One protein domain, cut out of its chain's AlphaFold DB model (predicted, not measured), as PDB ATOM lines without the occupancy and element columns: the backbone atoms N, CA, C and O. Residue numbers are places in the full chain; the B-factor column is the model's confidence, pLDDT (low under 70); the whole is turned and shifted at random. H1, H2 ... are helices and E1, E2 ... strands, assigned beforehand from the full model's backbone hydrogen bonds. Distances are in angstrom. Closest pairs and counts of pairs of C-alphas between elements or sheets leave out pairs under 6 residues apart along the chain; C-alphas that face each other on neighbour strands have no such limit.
ATOM      1  N   TRP A 241     -42.823  -8.266  25.059       78.00
ATOM      2  CA  TRP A 241     -43.298  -7.438  23.957       78.00
ATOM      3  C   TRP A 241     -44.822  -7.382  23.974       78.00
ATOM      4  O   TRP A 241     -45.476  -8.337  24.397       78.00
ATOM      5  N   LYS A 242     -45.397  -6.291  23.472       83.19
ATOM      6  CA  LYS A 242     -46.842  -6.174  23.247       83.19
ATOM      7  C   LYS A 242     -47.204  -6.556  21.819       83.19
ATOM      8  O   LYS A 242     -46.512  -6.188  20.875       83.19
ATOM      9  N   ILE A 243     -48.316  -7.266  21.684       82.88
ATOM     10  CA  ILE A 243     -48.971  -7.558  20.413       82.88
ATOM     11  C   ILE A 243     -50.118  -6.554  20.291       82.88
ATOM     12  O   ILE A 243     -51.043  -6.576  21.107       82.88
ATOM     13  N   THR A 244     -50.044  -5.659  19.309       85.56
ATOM     14  CA  THR A 244     -51.026  -4.588  19.093       85.56
ATOM     15  C   THR A 244     -51.690  -4.671  17.723       85.56
ATOM     16  O   THR A 244     -51.130  -5.208  16.767       85.56
ATOM     17  N   THR A 245     -52.901  -4.127  17.622       80.69
ATOM     18  CA  THR A 245     -53.572  -3.866  16.341       80.69
ATOM     19  C   THR A 245     -53.036  -2.593  15.675       80.69
ATOM     20  O   THR A 245     -52.396  -1.755  16.313       80.69
ATOM     21  N   GLU A 246     -53.398  -2.369  14.407       79.25
ATOM     22  CA  GLU A 246     -53.172  -1.090  13.708       79.25
ATOM     23  C   GLU A 246     -53.847   0.115  14.401       79.25
ATOM     24  O   GLU A 246     -53.432   1.253  14.195       79.25
ATOM     25  N   SER A 247     -54.867  -0.116  15.241       80.38
ATOM     26  CA  SER A 247     -55.517   0.914  16.065       80.38
ATOM     27  C   SER A 247     -54.847   1.144  17.427       80.38
ATOM     28  O   SER A 247     -55.339   1.960  18.203       80.38
ATOM     29  N   GLY A 248     -53.739   0.453  17.727       77.56
ATOM     30  CA  GLY A 248     -52.999   0.570  18.989       77.56
ATOM     31  C   GLY A 248     -53.593  -0.216  20.165       77.56
ATOM     32  O   GLY A 248     -53.142  -0.055  21.295       77.56
ATOM     33  N   GLU A 249     -54.590  -1.072  19.928       82.56
ATOM     34  CA  GLU A 249     -55.201  -1.908  20.966       82.56
ATOM     35  C   GLU A 249     -54.285  -3.092  21.305       82.56
ATOM     36  O   GLU A 249     -53.851  -3.814  20.407       82.56
ATOM     37  N   VAL A 250     -53.984  -3.304  22.591       82.50
ATOM     38  CA  VAL A 250     -53.158  -4.432  23.051       82.50
ATOM     39  C   VAL A 250     -54.000  -5.707  23.071       82.50
ATOM     40  O   VAL A 250     -54.856  -5.883  23.935       82.50
ATOM     41  N   VAL A 251     -53.724  -6.617  22.138       84.31
ATOM     42  CA  VAL A 251     -54.417  -7.910  22.004       84.31
ATOM     43  C   VAL A 251     -53.653  -9.075  22.636       84.31
ATOM     44  O   VAL A 251     -54.176 -10.185  22.743       84.31
ATOM     45  N   GLY A 252     -52.417  -8.855  23.084       83.44
ATOM     46  CA  GLY A 252     -51.649  -9.853  23.820       83.44
ATOM     47  C   GLY A 252     -50.222  -9.426  24.130       83.44
ATOM     48  O   GLY A 252     -49.809  -8.299  23.857       83.44
ATOM     49  N   PHE A 253     -49.461 -10.369  24.673       86.75
ATOM     50  CA  PHE A 253     -48.054 -10.215  25.018       86.75
ATOM     51  C   PHE A 253     -47.235 -11.376  24.447       86.75
ATOM     52  O   PHE A 253     -47.736 -12.494  24.315       86.75
ATOM     53  N   ALA A 254     -45.965 -11.127  24.142       82.50
ATOM     54  CA  ALA A 254     -45.003 -12.141  23.727       82.50
ATOM     55  C   ALA A 254     -43.743 -12.052  24.594       82.50
ATOM     56  O   ALA A 254     -43.147 -10.986  24.708       82.50
ATOM     57  N   ILE A 255     -43.315 -13.158  25.197       83.44
ATOM     58  CA  ILE A 255     -42.034 -13.255  25.905       83.44
ATOM     59  C   ILE A 255     -41.032 -13.909  24.959       83.44
ATOM     60  O   ILE A 255     -41.282 -15.018  24.496       83.44
ATOM     61  N   ILE A 256     -39.920 -13.229  24.678       79.25
ATOM     62  CA  ILE A 256     -38.861 -13.673  23.767       79.25
ATOM     63  C   ILE A 256     -37.570 -13.847  24.573       79.25
ATOM     64  O   ILE A 256     -37.026 -12.881  25.104       79.25
ATOM     65  N   TYR A 257     -37.066 -15.077  24.661       76.44
ATOM     66  CA  TYR A 257     -35.787 -15.398  25.290       76.44
ATOM     67  C   TYR A 257     -34.856 -16.068  24.279       76.44
ATOM     68  O   TYR A 257     -35.000 -17.252  23.980       76.44
ATOM     69  N   VAL A 258     -33.902 -15.292  23.755       79.31
ATOM     70  CA  VAL A 258     -33.124 -15.610  22.545       79.31
ATOM     71  C   VAL A 258     -34.079 -15.811  21.361       79.31
ATOM     72  O   VAL A 258     -34.375 -14.844  20.666       79.31
ATOM     73  N   ASP A 259     -34.676 -16.996  21.224       81.06
ATOM     74  CA  ASP A 259     -35.808 -17.260  20.333       81.06
ATOM     75  C   ASP A 259     -36.751 -18.369  20.861       81.06
ATOM     76  O   ASP A 259     -37.572 -18.929  20.134       81.06
ATOM     77  N   ASP A 260     -36.721 -18.689  22.159       83.00
ATOM     78  CA  ASP A 260     -37.901 -19.231  22.839       83.00
ATOM     79  C   ASP A 260     -38.942 -18.113  22.931       83.00
ATOM     80  O   ASP A 260     -38.748 -17.126  23.639       83.00
ATOM     81  N   ILE A 261     -40.042 -18.268  22.185       86.38
ATOM     82  CA  ILE A 261     -41.155 -17.316  22.131       86.38
ATOM     83  C   ILE A 261     -42.384 -17.958  22.779       86.38
ATOM     84  O   ILE A 261     -42.855 -18.995  22.314       86.38
ATOM     85  N   MET A 262     -42.922 -17.323  23.820       89.12
ATOM     86  CA  MET A 262     -44.203 -17.677  24.439       89.12
ATOM     87  C   MET A 262     -45.206 -16.549  24.214       89.12
ATOM     88  O   MET A 262     -44.892 -15.388  24.472       89.12
ATOM     89  N   LEU A 263     -46.410 -16.884  23.752       89.31
ATOM     90  CA  LEU A 263     -47.485 -15.927  23.488       89.31
ATOM     91  C   LEU A 263     -48.566 -16.035  24.571       89.31
ATOM     92  O   LEU A 263     -49.032 -17.133  24.871       89.31
ATOM     93  N   LEU A 264     -48.991 -14.897  25.118       88.75
ATOM     94  CA  LEU A 264     -50.136 -14.763  26.018       88.75
ATOM     95  C   LEU A 264     -51.181 -13.878  25.332       88.75
ATOM     96  O   LEU A 264     -51.055 -12.654  25.300       88.75
ATOM     97  N   SER A 265     -52.188 -14.503  24.729       87.75
ATOM     98  CA  SER A 265     -53.235 -13.833  23.951       87.75
ATOM     99  C   SER A 265     -54.452 -14.757  23.789       87.75
ATOM    100  O   SER A 265     -54.447 -15.889  24.275       87.75
ATOM    101  N   THR A 266     -55.495 -14.299  23.095       87.69
ATOM    102  CA  THR A 266     -56.573 -15.188  22.632       87.69
ATOM    103  C   THR A 266     -56.083 -16.059  21.473       87.69
ATOM    104  O   THR A 266     -55.166 -15.671  20.750       87.69
ATOM    105  N   GLN A 267     -56.725 -17.210  21.246       87.06
ATOM    106  CA  GLN A 267     -56.317 -18.154  20.196       87.06
ATOM    107  C   GLN A 267     -56.214 -17.503  18.804       87.06
ATOM    108  O   GLN A 267     -55.214 -17.679  18.117       87.06
ATOM    109  N   SER A 268     -57.211 -16.693  18.425       90.19
ATOM    110  CA  SER A 268     -57.255 -15.974  17.140       90.19
ATOM    111  C   SER A 268     -56.026 -15.085  16.931       90.19
ATOM    112  O   SER A 268     -55.399 -15.109  15.873       90.19
ATOM    113  N   GLU A 269     -55.654 -14.302  17.942       90.69
ATOM    114  CA  GLU A 269     -54.571 -13.327  17.808       90.69
ATOM    115  C   GLU A 269     -53.192 -13.983  17.992       90.69
ATOM    116  O   GLU A 269     -52.239 -13.606  17.308       90.69
ATOM    117  N   ALA A 270     -53.096 -15.043  18.807       89.06
ATOM    118  CA  ALA A 270     -51.912 -15.895  18.893       89.06
ATOM    119  C   ALA A 270     -51.613 -16.610  17.560       89.06
ATOM    120  O   ALA A 270     -50.461 -16.644  17.131       89.06
ATOM    121  N   GLU A 271     -52.634 -17.124  16.864       91.94
ATOM    122  CA  GLU A 271     -52.484 -17.759  15.547       91.94
ATOM    123  C   GLU A 271     -52.047 -16.762  14.462       91.94
ATOM    124  O   GLU A 271     -51.202 -17.105  13.627       91.94
ATOM    125  N   LYS A 272     -52.545 -15.515  14.490       90.06
ATOM    126  CA  LYS A 272     -52.070 -14.435  13.603       90.06
ATOM    127  C   LYS A 272     -50.617 -14.065  13.890       90.06
ATOM    128  O   LYS A 272     -49.808 -14.039  12.965       90.06
ATOM    129  N   ALA A 273     -50.270 -13.835  15.159       89.00
ATOM    130  CA  ALA A 273     -48.907 -13.501  15.566       89.00
ATOM    131  C   ALA A 273     -47.921 -14.617  15.180       89.00
ATOM    132  O   ALA A 273     -46.918 -14.356  14.521       89.00
ATOM    133  N   TYR A 274     -48.251 -15.877  15.479       90.19
ATOM    134  CA  TYR A 274     -47.482 -17.043  15.038       90.19
ATOM    135  C   TYR A 274     -47.358 -17.124  13.507       90.19
ATOM    136  O   TYR A 274     -46.287 -17.460  12.999       90.19
ATOM    137  N   SER A 275     -48.419 -16.786  12.765       89.56
ATOM    138  CA  SER A 275     -48.407 -16.778  11.297       89.56
ATOM    139  C   SER A 275     -47.471 -15.720  10.707       89.56
ATOM    140  O   SER A 275     -46.827 -16.003   9.705       89.56
ATOM    141  N   TRP A 276     -47.317 -14.564  11.355       89.19
ATOM    142  CA  TRP A 276     -46.307 -13.568  10.979       89.19
ATOM    143  C   TRP A 276     -44.883 -14.009  11.369       89.19
ATOM    144  O   TRP A 276     -43.967 -13.960  10.548       89.19
ATOM    145  N   ILE A 277     -44.689 -14.531  12.588       88.06
ATOM    146  CA  ILE A 277     -43.377 -15.006  13.077       88.06
ATOM    147  C   ILE A 277     -42.813 -16.107  12.155       88.06
ATOM    148  O   ILE A 277     -41.634 -16.073  11.800       88.06
ATOM    149  N   ARG A 278     -43.643 -17.057  11.695       89.00
ATOM    150  CA  ARG A 278     -43.208 -18.157  10.805       89.00
ATOM    151  C   ARG A 278     -42.861 -17.745   9.366       89.00
ATOM    152  O   ARG A 278     -42.353 -18.583   8.625       89.00
ATOM    153  N   GLU A 279     -43.175 -16.518   8.949       88.44
ATOM    154  CA  GLU A 279     -42.720 -15.970   7.662       88.44
ATOM    155  C   GLU A 279     -41.270 -15.483   7.753       88.44
ATOM    156  O   GLU A 279     -40.525 -15.591   6.781       88.44
ATOM    157  N   GLN A 280     -40.860 -14.999   8.930       85.94
ATOM    158  CA  GLN A 280     -39.515 -14.483   9.184       85.94
ATOM    159  C   GLN A 280     -38.555 -15.581   9.683       85.94
ATOM    160  O   GLN A 280     -37.383 -15.599   9.306       85.94
ATOM    161  N   TRP A 281     -39.042 -16.528  10.501       86.19
ATOM    162  CA  TRP A 281     -38.220 -17.554  11.157       86.19
ATOM    163  C   TRP A 281     -38.787 -18.975  11.036       86.19
ATOM    164  O   TRP A 281     -39.996 -19.209  11.008       86.19
ATOM    165  N   LYS A 282     -37.897 -19.977  11.034       85.12
ATOM    166  CA  LYS A 282     -38.270 -21.399  10.971       85.12
ATOM    167  C   LYS A 282     -38.782 -21.905  12.328       85.12
ATOM    168  O   LYS A 282     -38.029 -22.484  13.109       85.12
ATOM    169  N   CYS A 283     -40.076 -21.732  12.569       82.81
ATOM    170  CA  CYS A 283     -40.728 -22.139  13.811       82.81
ATOM    171  C   CYS A 283     -41.037 -23.647  13.885       82.81
ATOM    172  O   CYS A 283     -41.280 -24.310  12.871       82.81
ATOM    173  N   THR A 284     -41.096 -24.177  15.107       87.31
ATOM    174  CA  THR A 284     -41.866 -25.392  15.434       87.31
ATOM    175  C   THR A 284     -43.372 -25.102  15.369       87.31
ATOM    176  O   THR A 284     -43.748 -23.933  15.455       87.31
ATOM    177  N   PRO A 285     -44.250 -26.123  15.266       88.12
ATOM    178  CA  PRO A 285     -45.693 -25.927  15.412       88.12
ATOM    179  C   PRO A 285     -46.041 -25.162  16.694       88.12
ATOM    180  O   PRO A 285     -45.415 -25.395  17.732       88.12
ATOM    181  N   LEU A 286     -47.045 -24.284  16.619       87.75
ATOM    182  CA  LEU A 286     -47.603 -23.602  17.785       87.75
ATOM    183  C   LEU A 286     -48.139 -24.644  18.779       87.75
ATOM    184  O   LEU A 286     -48.836 -25.578  18.383       87.75
ATOM    185  N   GLN A 287     -47.799 -24.482  20.056       89.56
ATOM    186  CA  GLN A 287     -48.284 -25.316  21.154       89.56
ATOM    187  C   GLN A 287     -49.127 -24.455  22.095       89.56
ATOM    188  O   GLN A 287     -48.814 -23.284  22.309       89.56
TER     189      GLN A 287
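Overview. This is residues 241 to 287 of the 488 residues of the protein "TY4B-P protein" of Symbiodinium sp. KB8 (UniProt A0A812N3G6). A small antiparallel sheet of three strands has one helix, H1, slantwise over one face, in two layers; the other face is bare. The printed part has 47 residues, in the order E1, E2, E3, H1, mixed in class; the sheet, ordered E1, E2, E3, is a meander, each strand the antiparallel neighbour of the one before. It is compact, with a radius of gyration of the C-alphas of 10.4 A and spans of 29 by 18 by 18 A.

Arrangement. E1, residues 241 to 244, and E2, residues 250 to 257, form an antiparallel hairpin at 152 degrees, with N 241 and O 254 2.8 A apart. E2 and E3, residues 260 to 265, form another at 164 degrees, with N 255 and O 262 2.8 A apart. H1, residues 267 to 280, is on the sheet at a height of 9.5 A, over E2 and E3; its closest C-alphas to E3 are those of Ala 270 and Leu 263, 6.4 A apart. In H1, 8 of 10 O i to N i+4 pairs are within hydrogen-bond range.

Along the chain. E1 begins at C-alpha 241 (-43.298, -7.438, 23.957) and is 9.6 A long, E2 20.7 A and E3 16.3 A. H1, 20.4 A long, ends at C-alpha 280 (-39.515, -14.483, 9.184).

Size, cuts and confidence. The farthest C-alphas, Ser 247 and Thr 284, are 29.6 A apart. The printed part has no cut, its three links between named elements are tight, and no printed residue is under 70 in pLDDT.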